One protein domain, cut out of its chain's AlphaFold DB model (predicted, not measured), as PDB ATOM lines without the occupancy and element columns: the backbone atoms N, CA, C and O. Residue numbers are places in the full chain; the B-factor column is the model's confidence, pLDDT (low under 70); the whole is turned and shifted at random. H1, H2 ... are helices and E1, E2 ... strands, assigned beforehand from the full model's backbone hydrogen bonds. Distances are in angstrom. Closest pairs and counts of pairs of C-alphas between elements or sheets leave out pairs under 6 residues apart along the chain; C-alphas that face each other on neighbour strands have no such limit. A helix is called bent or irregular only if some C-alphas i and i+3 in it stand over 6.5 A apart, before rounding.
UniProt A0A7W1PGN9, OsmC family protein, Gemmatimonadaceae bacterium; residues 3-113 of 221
ATOM      1  N   ILE A   3      -2.467 -14.515 -28.261       98.38
ATOM      2  CA  ILE A   3      -3.680 -15.280 -27.949       98.38
ATOM      3  C   ILE A   3      -4.862 -14.573 -28.610       98.38
ATOM      4  O   ILE A   3      -5.086 -13.394 -28.364       98.38
ATOM      5  N   ILE A   4      -5.628 -15.283 -29.428       98.31
ATOM      6  CA  ILE A   4      -6.819 -14.776 -30.112       98.31
ATOM      7  C   ILE A   4      -8.037 -15.485 -29.524       98.31
ATOM      8  O   ILE A   4      -8.084 -16.716 -29.513       98.31
ATOM      9  N   LEU A   5      -9.033 -14.733 -29.059       98.12
ATOM     10  CA  LEU A   5     -10.293 -15.307 -28.581       98.12
ATOM     11  C   LEU A   5     -11.161 -15.666 -29.791       98.12
ATOM     12  O   LEU A   5     -11.677 -14.784 -30.470       98.12
ATOM     13  N   THR A   6     -11.290 -16.951 -30.119       97.81
ATOM     14  CA  THR A   6     -12.018 -17.377 -31.327       97.81
ATOM     15  C   THR A   6     -13.512 -17.569 -31.068       97.81
ATOM     16  O   THR A   6     -14.319 -17.396 -31.980       97.81
ATOM     17  N   SER A   7     -13.892 -17.868 -29.825       96.88
ATOM     18  CA  SER A   7     -15.275 -17.903 -29.337       96.88
ATOM     19  C   SER A   7     -15.300 -17.716 -27.813       96.88
ATOM     20  O   SER A   7     -14.259 -17.458 -27.222       96.88
ATOM     21  N   GLU A   8     -16.463 -17.865 -27.171       96.56
ATOM     22  CA  GLU A   8     -16.586 -17.889 -25.700       96.56
ATOM     23  C   GLU A   8     -15.966 -19.144 -25.056       96.56
ATOM     24  O   GLU A   8     -15.714 -19.173 -23.849       96.56
ATOM     25  N   SER A   9     -15.752 -20.196 -25.851       97.88
ATOM     26  CA  SER A   9     -15.258 -21.497 -25.398       97.88
ATOM     27  C   SER A   9     -14.033 -21.979 -26.179       97.88
ATOM     28  O   SER A   9     -13.741 -23.178 -26.218       97.88
ATOM     29  N   SER A  10     -13.320 -21.062 -26.845       98.56
ATOM     30  CA  SER A  10     -12.104 -21.394 -27.582       98.56
ATOM     31  C   SER A  10     -11.145 -20.218 -27.755       98.56
ATOM     32  O   SER A  10     -11.547 -19.065 -27.927       98.56
ATOM     33  N   ILE A  11      -9.853 -20.538 -27.778       98.75
ATOM     34  CA  ILE A  11      -8.759 -19.618 -28.085       98.75
ATOM     35  C   ILE A  11      -7.830 -20.220 -29.132       98.75
ATOM     36  O   ILE A  11      -7.755 -21.439 -29.293       98.75
ATOM     37  N   ARG A  12      -7.079 -19.350 -29.801       98.69
ATOM     38  CA  ARG A  12      -5.957 -19.711 -30.662       98.69
ATOM     39  C   ARG A  12      -4.687 -19.038 -30.174       98.69
ATOM     40  O   ARG A  12      -4.685 -17.835 -29.934       98.69
ATOM     41  N   LEU A  13      -3.598 -19.784 -30.092       98.62
ATOM     42  CA  LEU A  13      -2.257 -19.254 -29.902       98.62
ATOM     43  C   LEU A  13      -1.526 -19.225 -31.247       98.62
ATOM     44  O   LEU A  13      -1.456 -20.232 -31.953       98.62
ATOM     45  N   VAL A  14      -0.967 -18.059 -31.574       98.31
ATOM     46  CA  VAL A  14      -0.150 -17.823 -32.769       98.31
ATOM     47  C   VAL A  14       1.237 -17.319 -32.341       98.31
ATOM     48  O   VAL A  14       1.328 -16.420 -31.490       98.31
ATOM     49  N   PRO A  15       2.328 -17.874 -32.893       97.12
ATOM     50  CA  PRO A  15       3.670 -17.349 -32.707       97.12
ATOM     51  C   PRO A  15       3.742 -15.936 -33.266       97.12
ATOM     52  O   PRO A  15       3.286 -15.666 -34.370       97.12
ATOM     53  N   ASP A  16       4.290 -15.017 -32.481       95.69
ATOM     54  CA  ASP A  16       4.479 -13.641 -32.930       95.69
ATOM     55  C   ASP A  16       5.712 -13.056 -32.253       95.69
ATOM     56  O   ASP A  16       5.992 -13.370 -31.085       95.69
ATOM     57  N   ALA A  17       6.439 -12.209 -32.971       91.50
ATOM     58  CA  ALA A  17       7.615 -11.542 -32.445       91.50
ATOM     59  C   ALA A  17       7.179 -10.413 -31.501       91.50
ATOM     60  O   ALA A  17       6.469  -9.495 -31.897       91.50
ATOM     61  N   GLY A  18       7.623 -10.466 -30.245       93.31
ATOM     62  CA  GLY A  18       7.344  -9.424 -29.255       93.31
ATOM     63  C   GLY A  18       6.604  -9.926 -28.013       93.31
ATOM     64  O   GLY A  18       6.544 -11.141 -27.772       93.31
ATOM     65  N   PRO A  19       6.088  -8.997 -27.183       95.25
ATOM     66  CA  PRO A  19       5.420  -9.347 -25.938       95.25
ATOM     67  C   PRO A  19       4.171 -10.193 -26.198       95.25
ATOM     68  O   PRO A  19       3.625 -10.221 -27.300       95.25
ATOM     69  N   MET A  20       3.725 -10.911 -25.170       96.19
ATOM     70  CA  MET A  20       2.477 -11.658 -25.254       96.19
ATOM     71  C   MET A  20       1.285 -10.694 -25.290       96.19
ATOM     72  O   MET A  20       1.164  -9.850 -24.402       96.19
ATOM     73  N   THR A  21       0.406 -10.834 -26.280       97.81
ATOM     74  CA  THR A  21      -0.843 -10.063 -26.385       97.81
ATOM     75  C   THR A  21      -2.064 -10.978 -26.363       97.81
ATOM     76  O   THR A  21      -1.980 -12.159 -26.705       97.81
ATOM     77  N   ILE A  22      -3.202 -10.425 -25.941       97.69
ATOM     78  CA  ILE A  22      -4.514 -11.074 -25.990       97.69
ATOM     79  C   ILE A  22      -5.412 -10.199 -26.864       97.69
ATOM     80  O   ILE A  22      -5.561  -9.009 -26.594       97.69
ATOM     81  N   GLU A  23      -5.979 -10.779 -27.915       97.31
ATOM     82  CA  GLU A  23      -6.795 -10.094 -28.914       97.31
ATOM     83  C   GLU A  23      -8.191 -10.711 -28.975       97.31
ATOM     84  O   GLU A  23      -8.350 -11.930 -29.056       97.31
ATOM     85  N   ALA A  24      -9.208  -9.854 -28.968       95.56
ATOM     86  CA  ALA A  24     -10.601 -10.240 -29.127       95.56
ATOM     87  C   ALA A  24     -11.137  -9.706 -30.472       95.56
ATOM     88  O   ALA A  24     -10.904  -8.538 -30.788       95.56
ATOM     89  N   PRO A  25     -11.876 -10.506 -31.265       90.00
ATOM     90  CA  PRO A  25     -12.490 -10.053 -32.517       90.00
ATOM     91  C   PRO A  25     -13.542  -8.952 -32.333       90.00
ATOM     92  O   PRO A  25     -13.870  -8.247 -33.285       90.00
ATOM     93  N   LYS A  26     -14.110  -8.843 -31.127       91.69
ATOM     94  CA  LYS A  26     -15.172  -7.900 -30.763       91.69
ATOM     95  C   LYS A  26     -14.789  -7.174 -29.479       91.69
ATOM     96  O   LYS A  26     -14.201  -7.783 -28.589       91.69
ATOM     97  N   ALA A  27     -15.145  -5.896 -29.371       90.94
ATOM     98  CA  ALA A  27     -14.779  -5.060 -28.226       90.94
ATOM     99  C   ALA A  27     -15.463  -5.498 -26.918       90.94
ATOM    100  O   ALA A  27     -14.977  -5.215 -25.827       90.94
ATOM    101  N   GLU A  28     -16.590  -6.193 -27.031       92.38
ATOM    102  CA  GLU A  28     -17.437  -6.623 -25.923       92.38
ATOM    103  C   GLU A  28     -17.023  -7.989 -25.366       92.38
ATOM    104  O   GLU A  28     -17.457  -8.365 -24.276       92.38
ATOM    105  N   GLN A  29     -16.202  -8.743 -26.104       94.62
ATOM    106  CA  GLN A  29     -15.763 -10.068 -25.688       94.62
ATOM    107  C   GLN A  29     -14.693  -9.937 -24.602       94.62
ATOM    108  O   GLN A  29     -13.626  -9.358 -24.810       94.62
ATOM    109  N   GLN A  30     -14.993 -10.481 -23.425       95.31
ATOM    110  CA  GLN A  30     -14.125 -10.392 -22.258       95.31
ATOM    111  C   GLN A  30     -13.236 -11.625 -22.137       95.31
ATOM    112  O   GLN A  30     -13.662 -12.760 -22.346       95.31
ATOM    113  N   TYR A  31     -11.995 -11.404 -21.716       97.44
ATOM    114  CA  TYR A  31     -11.069 -12.484 -21.412       97.44
ATOM    115  C   TYR A  31     -11.425 -13.137 -20.069       97.44
ATOM    116  O   TYR A  31     -11.002 -12.692 -19.002       97.44
ATOM    117  N   SER A  32     -12.266 -14.170 -20.129       97.44
ATOM    118  CA  SER A  32     -12.774 -14.875 -18.945       97.44
ATOM    119  C   SER A  32     -11.720 -15.790 -18.288       97.44
ATOM    120  O   SER A  32     -10.732 -16.161 -18.928       97.44
ATOM    121  N   PRO A  33     -11.939 -16.250 -17.038       98.25
ATOM    122  CA  PRO A  33     -11.068 -17.236 -16.391       98.25
ATOM    123  C   PRO A  33     -10.891 -18.545 -17.183       98.25
ATOM    124  O   PRO A  33      -9.828 -19.159 -17.129       98.25
ATOM    125  N   PHE A  34     -11.889 -18.963 -17.968       98.19
ATOM    126  CA  PHE A  34     -11.762 -20.150 -18.823       98.19
ATOM    127  C   PHE A  34     -10.863 -19.891 -20.035       98.19
ATOM    128  O   PHE A  34     -10.062 -20.752 -20.393       98.19
ATOM    129  N   HIS A  35     -10.889 -18.674 -20.592       98.56
ATOM    130  CA  HIS A  35      -9.897 -18.267 -21.583       98.56
ATOM    131  C   HIS A  35      -8.488 -18.213 -20.971       98.56
ATOM    132  O   HIS A  35      -7.532 -18.594 -21.645       98.56
ATOM    133  N   MET A  36      -8.339 -17.815 -19.699       98.50
ATOM    134  CA  MET A  36      -7.053 -17.884 -18.985       98.50
ATOM    135  C   MET A  36      -6.540 -19.319 -18.852       98.50
ATOM    136  O   MET A  36      -5.362 -19.566 -19.114       98.50
ATOM    137  N   LEU A  37      -7.413 -20.267 -18.499       98.50
ATOM    138  CA  LEU A  37      -7.070 -21.688 -18.438       98.50
ATOM    139  C   LEU A  37      -6.678 -22.238 -19.819       98.50
ATOM    140  O   LEU A  37      -5.636 -22.876 -19.954       98.50
ATOM    141  N   GLY A  38      -7.472 -21.962 -20.857       98.50
ATOM    142  CA  GLY A  38      -7.154 -22.382 -22.224       98.50
ATOM    143  C   GLY A  38      -5.824 -21.800 -22.716       98.50
ATOM    144  O   GLY A  38      -5.010 -22.506 -23.311       98.50
ATOM    145  N   SER A  39      -5.559 -20.531 -22.402       98.69
ATOM    146  CA  SER A  39      -4.322 -19.842 -22.789       98.69
ATOM    147  C   SER A  39      -3.099 -20.367 -22.045       98.69
ATOM    148  O   SER A  39      -2.038 -20.497 -22.653       98.69
ATOM    149  N   SER A  40      -3.224 -20.703 -20.755       98.69
ATOM    150  CA  SER A  40      -2.119 -21.293 -19.990       98.69
ATOM    151  C   SER A  40      -1.745 -22.674 -20.534       98.69
ATOM    152  O   SER A  40      -0.558 -22.957 -20.714       98.69
ATOM    153  N   LEU A  41      -2.742 -23.491 -20.892       98.75
ATOM    154  CA  LEU A  41      -2.532 -24.787 -21.529       98.75
ATOM    155  C   LEU A  41      -1.883 -24.640 -22.910       98.75
ATOM    156  O   LEU A  41      -0.889 -25.315 -23.185       98.75
ATOM    157  N   ALA A  42      -2.385 -23.735 -23.758       98.62
ATOM    158  CA  ALA A  42      -1.805 -23.471 -25.075       98.62
ATOM    159  C   ALA A  42      -0.348 -23.010 -24.966       98.62
ATOM    160  O   ALA A  42       0.532 -23.565 -25.618       98.62
ATOM    161  N   PHE A  43      -0.071 -22.023 -24.114       98.56
ATOM    162  CA  PHE A  43       1.266 -21.455 -23.974       98.56
ATOM    163  C   PHE A  43       2.271 -22.458 -23.393       98.56
ATOM    164  O   PHE A  43       3.404 -22.549 -23.872       98.56
ATOM    165  N   CYS A  44       1.861 -23.250 -22.397       98.69
ATOM    166  CA  CYS A  44       2.698 -24.315 -21.847       98.69
ATOM    167  C   CYS A  44       3.011 -25.379 -22.909       98.69
ATOM    168  O   CYS A  44       4.172 -25.746 -23.094       98.69
ATOM    169  N   THR A  45       1.995 -25.810 -23.663       98.69
ATOM    170  CA  THR A  45       2.142 -26.777 -24.759       98.69
ATOM    171  C   THR A  45       3.083 -26.252 -25.841       98.69
ATOM    172  O   THR A  45       4.042 -26.933 -26.208       98.69
ATOM    173  N   PHE A  46       2.884 -25.005 -26.284       98.56
ATOM    174  CA  PHE A  46       3.766 -24.340 -27.243       98.56
ATOM    175  C   PHE A  46       5.210 -24.298 -26.746       98.56
ATOM    176  O   PHE A  46       6.117 -24.617 -27.503       98.56
ATOM    177  N   SER A  47       5.439 -23.956 -25.476       98.19
ATOM    178  CA  SER A  47       6.791 -23.843 -24.912       98.19
ATOM    179  C   SER A  47       7.554 -25.173 -24.952       98.19
ATOM    180  O   SER A  47       8.730 -25.201 -25.317       98.19
ATOM    181  N   VAL A  48       6.885 -26.288 -24.637       98.50
ATOM    182  CA  VAL A  48       7.495 -27.626 -24.722       98.50
ATOM    183  C   VAL A  48       7.745 -28.029 -26.175       98.50
ATOM    184  O   VAL A  48       8.844 -28.481 -26.508       98.50
ATOM    185  N   MET A  49       6.768 -27.814 -27.061       98.44
ATOM    186  CA  MET A  49       6.930 -28.086 -28.492       98.44
ATOM    187  C   MET A  49       8.053 -27.243 -29.105       98.44
ATOM    188  O   MET A  49       8.850 -27.777 -29.870       98.44
ATOM    189  N   TYR A  50       8.173 -25.969 -28.727       98.00
ATOM    190  CA  TYR A  50       9.230 -25.052 -29.155       98.00
ATOM    191  C   TYR A  50      10.618 -25.561 -28.758       98.00
ATOM    192  O   TYR A  50      11.527 -25.605 -29.591       98.00
ATOM    193  N   ALA A  51      10.790 -25.990 -27.504       97.94
ATOM    194  CA  ALA A  51      12.054 -26.549 -27.030       97.94
ATOM    195  C   ALA A  51      12.427 -27.822 -27.813       97.94
ATOM    196  O   ALA A  51      13.539 -27.937 -28.336       97.94
ATOM    197  N   TRP A  52      11.474 -28.745 -27.971       98.25
ATOM    198  CA  TRP A  52      11.650 -29.959 -28.771       98.25
ATOM    199  C   TRP A  52      12.009 -29.651 -30.238       98.25
ATOM    200  O   TRP A  52      12.956 -30.225 -30.786       98.25
ATOM    201  N   ALA A  53      11.308 -28.703 -30.861       97.94
ATOM    202  CA  ALA A  53      11.530 -28.262 -32.236       97.94
ATOM    203  C   ALA A  53      12.923 -27.662 -32.428       97.94
ATOM    204  O   ALA A  53      13.614 -27.999 -33.390       97.94
ATOM    205  N   THR A  54      13.353 -26.827 -31.478       97.62
ATOM    206  CA  THR A  54      14.665 -26.171 -31.473       97.62
ATOM    207  C   THR A  54      15.784 -27.209 -31.489       97.62
ATOM    208  O   THR A  54      16.687 -27.137 -32.325       97.62
ATOM    209  N   HIS A  55      15.695 -28.241 -30.644       96.88
ATOM    210  CA  HIS A  55      16.641 -29.363 -30.672       96.88
ATOM    211  C   HIS A  55      16.599 -30.127 -31.999       96.88
ATOM    212  O   HIS A  55      17.637 -30.507 -32.542       96.88
ATOM    213  N   GLY A  56      15.401 -30.317 -32.550       96.31
ATOM    214  CA  GLY A  56      15.179 -30.968 -33.835       96.31
ATOM    215  C   GLY A  56      15.502 -30.115 -35.066       96.31
ATOM    216  O   GLY A  56      15.352 -30.647 -36.171       96.31
ATOM    217  N   LYS A  57      15.917 -28.848 -34.888       97.25
ATOM    218  CA  LYS A  57      16.106 -27.822 -35.931       97.25
ATOM    219  C   LYS A  57      14.890 -27.670 -36.853       97.25
ATOM    220  O   LYS A  57      15.039 -27.566 -38.069       97.25
ATOM    221  N   ILE A  58      13.692 -27.715 -36.276       97.69
ATOM    222  CA  ILE A  58      12.421 -27.523 -36.982       97.69
ATOM    223  C   ILE A  58      11.974 -26.073 -36.755       97.69
ATOM    224  O   ILE A  58      11.942 -25.653 -35.596       97.69
ATOM    225  N   PRO A  59      11.649 -25.302 -37.807       97.31
ATOM    226  CA  PRO A  59      11.060 -23.977 -37.637       97.31
ATOM    227  C   PRO A  59       9.676 -24.084 -36.984       97.31
ATOM    228  O   PRO A  59       8.958 -25.061 -37.178       97.31
ATOM    229  N   VAL A  60       9.319 -23.081 -36.190       97.62
ATOM    230  CA  VAL A  60       8.098 -23.048 -35.358       97.62
ATOM    231  C   VAL A  60       7.236 -21.824 -35.638       97.62
ATOM    232  O   VAL A  60       6.214 -21.631 -34.989       97.62
ATOM    233  N   ASP A  61       7.652 -20.984 -36.584       97.38
ATOM    234  CA  ASP A  61       7.003 -19.706 -36.879       97.38
ATOM    235  C   ASP A  61       5.572 -19.885 -37.414       97.38
ATOM    236  O   ASP A  61       4.747 -18.987 -37.285       97.38
ATOM    237  N   ASP A  62       5.263 -21.059 -37.973       97.81
ATOM    238  CA  ASP A  62       3.948 -21.444 -38.492       97.81
ATOM    239  C   ASP A  62       3.222 -22.494 -37.626       97.81
ATOM    240  O   ASP A  62       2.214 -23.048 -38.059       97.81
ATOM    241  N   LEU A  63       3.701 -22.766 -36.403       98.44
ATOM    242  CA  LEU A  63       2.996 -23.617 -35.440       98.44
ATOM    243  C   LEU A  63       1.874 -22.826 -34.770       98.44
ATOM    244  O   LEU A  63       2.137 -21.974 -33.930       98.44
ATOM    245  N   THR A  64       0.623 -23.163 -35.044       98.75
ATOM    246  CA  THR A  64      -0.536 -22.619 -34.326       98.75
ATOM    247  C   THR A  64      -1.162 -23.672 -33.421       98.75
ATOM    248  O   THR A  64      -1.134 -24.865 -33.730       98.75
ATOM    249  N   LEU A  65      -1.716 -23.238 -32.287       98.81
ATOM    250  CA  LEU A  65      -2.453 -24.103 -31.363       98.81
ATOM    251  C   LEU A  65      -3.874 -23.582 -31.188       98.81
ATOM    252  O   LEU A  65      -4.060 -22.417 -30.850       98.81
ATOM    253  N   ASP A  66      -4.859 -24.454 -31.338       98.88
ATOM    254  CA  ASP A  66      -6.253 -24.182 -31.006       98.88
ATOM    255  C   ASP A  66      -6.630 -24.963 -29.749       98.88
ATOM    256  O   ASP A  66      -6.428 -26.180 -29.678       98.88
ATOM    257  N   VAL A  67      -7.190 -24.263 -28.763       98.88
ATOM    258  CA  VAL A  67      -7.718 -24.862 -27.533       98.88
ATOM    259  C   VAL A  67      -9.194 -24.530 -27.430       98.88
ATOM    260  O   VAL A  67      -9.580 -23.365 -27.477       98.88
ATOM    261  N   SER A  68     -10.015 -25.558 -27.270       98.81
ATOM    262  CA  SER A  68     -11.458 -25.435 -27.066       98.81
ATOM    263  C   SER A  68     -11.894 -26.276 -25.880       98.81
ATOM    264  O   SER A  68     -11.198 -27.218 -25.496       98.81
ATOM    265  N   TRP A  69     -13.022 -25.926 -25.279       98.75
ATOM    266  CA  TRP A  69     -13.574 -26.666 -24.155       98.75
ATOM    267  C   TRP A  69     -15.095 -26.726 -24.207       98.75
ATOM    268  O   TRP A  69     -15.751 -25.866 -24.794       98.75
ATOM    269  N   GLU A  70     -15.644 -27.736 -23.543       98.62
ATOM    270  CA  GLU A  70     -17.079 -27.881 -23.323       98.62
ATOM    271  C   GLU A  70     -17.355 -27.990 -21.826       98.62
ATOM    272  O   GLU A  70     -16.571 -28.570 -21.064       98.62
ATOM    273  N   PHE A  71     -18.480 -27.424 -21.393       98.25
ATOM    274  CA  PHE A  71     -18.931 -27.547 -20.015       98.25
ATOM    275  C   PHE A  71     -19.655 -28.877 -19.808       98.25
ATOM    276  O   PHE A  71     -20.447 -29.310 -20.644       98.25
ATOM    277  N   ALA A  72     -19.376 -29.519 -18.679       98.12
ATOM    278  CA  ALA A  72     -20.184 -30.598 -18.138       98.12
ATOM    279  C   ALA A  72     -21.046 -30.047 -17.003       98.12
ATOM    280  O   ALA A  72     -20.592 -29.200 -16.234       98.12
ATOM    281  N   GLU A  73     -22.259 -30.574 -16.886       97.81
ATOM    282  CA  GLU A  73     -23.174 -30.254 -15.795       97.81
ATOM    283  C   GLU A  73     -23.008 -31.234 -14.621       97.81
ATOM    284  O   GLU A  73     -22.280 -32.230 -14.713       97.81
ATOM    285  N   ASP A  74     -23.652 -30.916 -13.497       95.06
ATOM    286  CA  ASP A  74     -23.708 -31.744 -12.285       95.06
ATOM    287  C   ASP A  74     -22.331 -32.213 -11.741       95.06
ATOM    288  O   ASP A  74     -22.048 -33.414 -11.700       95.06
ATOM    289  N   PRO A  75     -21.444 -31.308 -11.268       94.62
ATOM    290  CA  PRO A  75     -21.581 -29.848 -11.202       94.62
ATOM    291  C   PRO A  75     -21.082 -29.137 -12.468       94.62
ATOM    292  O   PRO A  75     -20.208 -29.663 -13.165       94.62
ATOM    293  N   HIS A  76     -21.572 -27.910 -12.695       96.50
ATOM    294  CA  HIS A  76     -21.145 -27.048 -13.801       96.50
ATOM    295  C   HIS A  76     -19.638 -26.756 -13.736       96.50
ATOM    296  O   HIS A  76     -19.154 -26.075 -12.828       96.50
ATOM    297  N   ARG A  77     -18.884 -27.301 -14.692       96.75
ATOM    298  CA  ARG A  77     -17.417 -27.217 -14.773       96.75
ATOM    299  C   ARG A  77     -16.949 -27.478 -16.199       96.75
ATOM    300  O   ARG A  77     -17.716 -27.951 -17.026       96.75
ATOM    301  N   VAL A  78     -15.668 -27.257 -16.479       97.69
ATOM    302  CA  VAL A  78     -15.071 -27.734 -17.736       97.69
ATOM    303  C   VAL A  78     -15.071 -29.265 -17.742       97.69
ATOM    304  O   VAL A  78     -14.474 -29.890 -16.867       97.69
ATOM    305  N   GLY A  79     -15.776 -29.863 -18.701       97.94
ATOM    306  CA  GLY A  79     -15.874 -31.311 -18.869       97.94
ATOM    307  C   GLY A  79     -14.793 -31.855 -19.792       97.94
ATOM    308  O   GLY A  79     -14.112 -32.820 -19.449       97.94
ATOM    309  N   THR A  80     -14.619 -31.220 -20.949       98.25
ATOM    310  CA  THR A  80     -13.629 -31.610 -21.957       98.25
ATOM    311  C   THR A  80     -12.795 -30.404 -22.363       98.25
ATOM    312  O   THR A  80     -13.287 -29.277 -22.415       98.25
ATOM    313  N   ILE A  81     -11.514 -30.642 -22.641       98.62
ATOM    314  CA  ILE A  81     -10.621 -29.676 -23.280       98.62
ATOM    315  C   ILE A  81      -9.977 -30.391 -24.460       98.62
ATOM    316  O   ILE A  81      -9.388 -31.457 -24.295       98.62
ATOM    317  N   ALA A  82     -10.084 -29.807 -25.646       98.69
ATOM    318  CA  ALA A  82      -9.437 -30.294 -26.849       98.69
ATOM    319  C   ALA A  82      -8.331 -29.321 -27.259       98.69
ATOM    320  O   ALA A  82      -8.580 -28.129 -27.446       98.69
ATOM    321  N   VAL A  83      -7.119 -29.851 -27.418       98.69
ATOM    322  CA  VAL A  83      -5.973 -29.134 -27.982       98.69
ATOM    323  C   VAL A  83      -5.686 -29.718 -29.359       98.69
ATOM    324  O   VAL A  83      -5.522 -30.928 -29.510       98.69
ATOM    325  N   SER A  84      -5.605 -28.859 -30.365       98.62
ATOM    326  CA  SER A  84      -5.155 -29.225 -31.706       98.62
ATOM    327  C   SER A  84      -4.043 -28.286 -32.149       98.62
ATOM    328  O   SER A  84      -3.958 -27.152 -31.679       98.62
ATOM    329  N   PHE A  85      -3.163 -28.773 -33.020       98.62
ATOM    330  CA  PHE A  85      -2.104 -27.962 -33.602       98.62
ATOM    331  C   PHE A  85      -2.139 -28.053 -35.120       98.62
ATOM    332  O   PHE A  85      -2.333 -29.139 -35.673       98.62
ATOM    333  N   ASP A  86      -1.911 -26.921 -35.774       98.62
ATOM    334  CA  ASP A  86      -1.600 -26.844 -37.198       98.62
ATOM    335  C   ASP A  86      -0.155 -26.373 -37.343       98.62
ATOM    336  O   ASP A  86       0.244 -25.376 -36.743       98.62
ATOM    337  N   TRP A  87       0.648 -27.144 -38.072       98.50
ATOM    338  CA  TRP A  87       2.082 -26.896 -38.211       98.50
ATOM    339  C   TRP A  87       2.558 -27.321 -39.604       98.50
ATOM    340  O   TRP A  87       3.123 -28.409 -39.765       98.50
ATOM    341  N   PRO A  88       2.314 -26.491 -40.634       98.25
ATOM    342  CA  PRO A  88       2.583 -26.845 -42.026       98.25
ATOM    343  C   PRO A  88       4.043 -27.228 -42.310       98.25
ATOM    344  O   PRO A  88       4.303 -28.133 -43.105       98.25
ATOM    345  N   SER A  89       5.006 -26.584 -41.647       97.06
ATOM    346  CA  SER A  89       6.435 -26.876 -41.797       97.06
ATOM    347  C   SER A  89       6.905 -28.159 -41.094       97.06
ATOM    348  O   SER A  89       8.040 -28.599 -41.320       97.06
ATOM    349  N   LEU A  90       6.062 -28.807 -40.280       98.31
ATOM    350  CA  LEU A  90       6.413 -30.040 -39.581       98.31
ATOM    351  C   LEU A  90       6.513 -31.219 -40.566       98.31
ATOM    352  O   LEU A  90       5.523 -31.587 -41.204       98.31
ATOM    353  N   PRO A  91       7.663 -31.916 -40.654       97.62
ATOM    354  CA  PRO A  91       7.761 -33.102 -41.494       97.62
ATOM    355  C   PRO A  91       6.749 -34.170 -41.068       97.62
ATOM    356  O   PRO A  91       6.706 -34.537 -39.895       97.62
ATOM    357  N   ALA A  92       6.012 -34.753 -42.020       97.56
ATOM    358  CA  ALA A  92       4.954 -35.735 -41.742       97.56
ATOM    359  C   ALA A  92       5.406 -36.890 -40.820       97.56
ATOM    360  O   ALA A  92       4.682 -37.304 -39.917       97.56
ATOM    361  N   LYS A  93       6.656 -37.354 -40.971       97.62
ATOM    362  CA  LYS A  93       7.255 -38.404 -40.122       97.62
ATOM    363  C   LYS A  93       7.433 -38.016 -38.645       97.62
ATOM    364  O   LYS A  93       7.715 -38.879 -37.823       97.62
ATOM    365  N   ARG A  94       7.324 -36.728 -38.304       97.88
ATOM    366  CA  ARG A  94       7.502 -36.184 -36.951       97.88
ATOM    367  C   ARG A  94       6.188 -35.810 -36.261       97.88
ATOM    368  O   ARG A  94       6.237 -35.453 -35.090       97.88
ATOM    369  N   VAL A  95       5.030 -35.958 -36.913       98.38
ATOM    370  CA  VAL A  95       3.717 -35.601 -36.334       98.38
ATOM    371  C   VAL A  95       3.454 -36.326 -35.010       98.38
ATOM    372  O   VAL A  95       3.089 -35.692 -34.025       98.38
ATOM    373  N   ASN A  96       3.706 -37.637 -34.941       98.25
ATOM    374  CA  ASN A  96       3.503 -38.395 -33.700       98.25
ATOM    375  C   ASN A  96       4.501 -38.003 -32.600       98.25
ATOM    376  O   ASN A  96       4.148 -37.987 -31.426       98.25
ATOM    377  N   ALA A  97       5.737 -37.649 -32.962       98.19
ATOM    378  CA  ALA A  97       6.707 -37.142 -31.995       98.19
ATOM    379  C   ALA A  97       6.290 -35.768 -31.442       98.19
ATOM    380  O   ALA A  97       6.389 -35.554 -30.239       98.19
ATOM    381  N   ALA A  98       5.750 -34.885 -32.289       98.38
ATOM    382  CA  ALA A  98       5.214 -33.592 -31.870       98.38
ATOM    383  C   ALA A  98       4.004 -33.740 -30.929       98.38
ATOM    384  O   ALA A  98       3.946 -33.046 -29.919       98.38
ATOM    385  N   LYS A  99       3.085 -34.682 -31.204       98.50
ATOM    386  CA  LYS A  99       1.962 -35.009 -30.300       98.50
ATOM    387  C   LYS A  99       2.447 -35.423 -28.912       98.50
ATOM    388  O   LYS A  99       2.021 -34.849 -27.920       98.50
ATOM    389  N   ARG A 100       3.406 -36.349 -28.852       98.31
ATOM    390  CA  ARG A 100       3.993 -36.789 -27.578       98.31
ATOM    391  C   ARG A 100       4.705 -35.653 -26.850       98.31
ATOM    392  O   ARG A 100       4.572 -35.538 -25.644       98.31
ATOM    393  N   ALA A 101       5.419 -34.786 -27.571       98.25
ATOM    394  CA  ALA A 101       6.031 -33.600 -26.972       98.25
ATOM    395  C   ALA A 101       4.977 -32.644 -26.380       98.25
ATOM    396  O   ALA A 101       5.177 -32.132 -25.284       98.25
ATOM    397  N   ALA A 102       3.846 -32.436 -27.061       98.38
ATOM    398  CA  ALA A 102       2.746 -31.614 -26.556       98.38
ATOM    399  C   ALA A 102       2.160 -32.158 -25.236       98.38
ATOM    400  O   ALA A 102       1.902 -31.387 -24.313       98.38
ATOM    401  N   GLU A 103       2.021 -33.481 -25.113       98.12
ATOM    402  CA  GLU A 103       1.500 -34.159 -23.913       98.12
ATOM    403  C   GLU A 103       2.419 -34.032 -22.681       98.12
ATOM    404  O   GLU A 103       1.961 -34.221 -21.553       98.12
ATOM    405  N   LEU A 104       3.693 -33.657 -22.862       98.00
ATOM    406  CA  LEU A 104       4.645 -33.441 -21.764       98.00
ATOM    407  C   LEU A 104       4.506 -32.076 -21.074       98.00
ATOM    408  O   LEU A 104       5.257 -31.782 -20.143       98.00
ATOM    409  N   CYS A 105       3.591 -31.215 -21.521       98.06
ATOM    410  CA  CYS A 105       3.411 -29.910 -20.897       98.06
ATOM    411  C   CYS A 105       2.893 -30.053 -19.453       98.06
ATOM    412  O   CYS A 105       1.973 -30.817 -19.164       98.06
ATOM    413  N   THR A 106       3.494 -29.313 -18.517       98.44
ATOM    414  CA  THR A 106       3.179 -29.448 -17.086       98.44
ATOM    415  C   THR A 106       1.728 -29.090 -16.783       98.44
ATOM    416  O   THR A 106       1.111 -29.735 -15.942       98.44
ATOM    417  N   VAL A 107       1.154 -28.106 -17.487       98.50
ATOM    418  CA  VAL A 107      -0.262 -27.739 -17.318       98.50
ATOM    419  C   VAL A 107      -1.176 -28.896 -17.728       98.50
ATOM    420  O   VAL A 107      -2.105 -29.216 -16.993       98.50
ATOM    421  N   HIS A 108      -0.887 -29.578 -18.842       98.19
ATOM    422  CA  HIS A 108      -1.604 -30.788 -19.253       98.19
ATOM    423  C   HIS A 108      -1.495 -31.878 -18.180       98.19
ATOM    424  O   HIS A 108      -2.513 -32.407 -17.738       98.19
ATOM    425  N   ALA A 109      -0.283 -32.148 -17.684       97.81
ATOM    426  CA  ALA A 109      -0.071 -33.124 -16.619       97.81
ATOM    427  C   ALA A 109      -0.848 -32.775 -15.334       97.81
ATOM    428  O   ALA A 109      -1.449 -33.656 -14.731       97.81
ATOM    429  N   THR A 110      -0.899 -31.499 -14.932       98.25
ATOM    430  CA  THR A 110      -1.692 -31.034 -13.776       98.25
ATOM    431  C   THR A 110      -3.197 -31.211 -13.987       98.25
ATOM    432  O   THR A 110      -3.913 -31.533 -13.045       98.25
ATOM    433  N   LEU A 111      -3.705 -31.028 -15.207       97.12
ATOM    434  CA  LEU A 111      -5.124 -31.249 -15.503       97.12
ATOM    435  C   LEU A 111      -5.485 -32.739 -15.498       97.12
ATOM    436  O   LEU A 111      -6.541 -33.107 -14.990       97.12
ATOM    437  N   MET A 112      -4.586 -33.592 -15.991       97.44
ATOM    438  CA  MET A 112      -4.732 -35.053 -15.941       97.44
ATOM    439  C   MET A 112      -4.555 -35.622 -14.526       97.44
ATOM    440  O   MET A 112      -5.110 -36.670 -14.197       97.44
ATOM    441  N   HIS A 113      -3.799 -34.922 -13.681       97.12
ATOM    442  CA  HIS A 113      -3.506 -35.288 -12.301       97.12
ATOM    443  C   HIS A 113      -3.810 -34.107 -11.382       97.12
ATOM    444  O   HIS A 113      -2.906 -33.396 -10.936       97.12
TER     445      HIS A 113
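What this domain is: This is residues 3 to 113 of the 221 residues of the protein "OsmC family protein" of Gemmatimonadaceae bacterium (UniProt A0A7W1PGN9). A twisted sheet of five strands has one long helix, H1, packed over one face, and two shorter helices, H2 and H3, pack on H1, with H2 also near the edge strand E5. The long hairpin E4 and E5 makes one side of the sheet, and the short strands E2, E1 and E3 make the other. The printed part has 111 residues, with five named strands and three named helices in the order E1 E2 E3 H1 E4 E5 H2 H3. The sheet, in the order E3 E1 E2 E4 E5, is mixed, and the class is mixed, helices and strands. The whole is compact, with a radius of gyration of the C-alphas of 14.5 A and spans of 43 by 33 by 21 A.

Where its parts are: E1, residues 3 to 7, begins at C-alpha 3, (-3.680, -15.280, -27.949). E2 is residues 10 to 14 and E3 residues 21 to 23. H1, residues 33 to 55, is 33.4 A long and starts at C-alpha 33, (-11.068, -17.236, -16.391). E4, residues 64 to 72, is 26.7 A long, and E5, residues 77 to 86, is 27.4 A long. H2, residues 92 to 103, is 18.2 A long and irregular: C-alphas 93 and 96 are 7.4 A apart. H3, residues 106 to 112, ends at C-alpha 112, (-4.732, -35.053, -15.941).

How they stand to each other: E3 and E1 are parallel, with N 3 and O 21 at 2.9 A. The hairpin E1 and E2 is antiparallel, with N 4 and O 12 at 2.8 A. E2 and E4 are antiparallel, with N 13 and O 65 at 2.8 A. The hairpin E4 and E5 is antiparallel, with N 66 and O 84 at 2.9 A. These N and O pairs are within hydrogen-bond range. H1 and H2 are on one face of the sheet, which gives two layers, a sheet and its helices. The closest C-alphas of H1 and E4 are those of Gly 38 and Val 67, 5.9 A. H1 touches H2 with residues 45 to 52 alone, closest at the C-alphas of Thr 45 and Ala 102, 5.2 A, at a steep tilt of 50 degrees, opposite ways. H1 touches H3 with residues 40 to 45 alone, closest at the C-alphas of Leu 41 and Val 107, 5.6 A, at a steep tilt of 55 degrees, opposite ways. H3 is not on the sheet. In H1 and H3 every O i to N i+4 pair is within hydrogen-bond range; in H2, 6 of 8 are.

The domain as a whole: The two C-alphas farthest apart are those of Lys 57 and Asp 74, 46.5 A. The printed part has no cut, and no link is long. The mean pLDDT of the printed part is 97.5, and no printed residue is under 70.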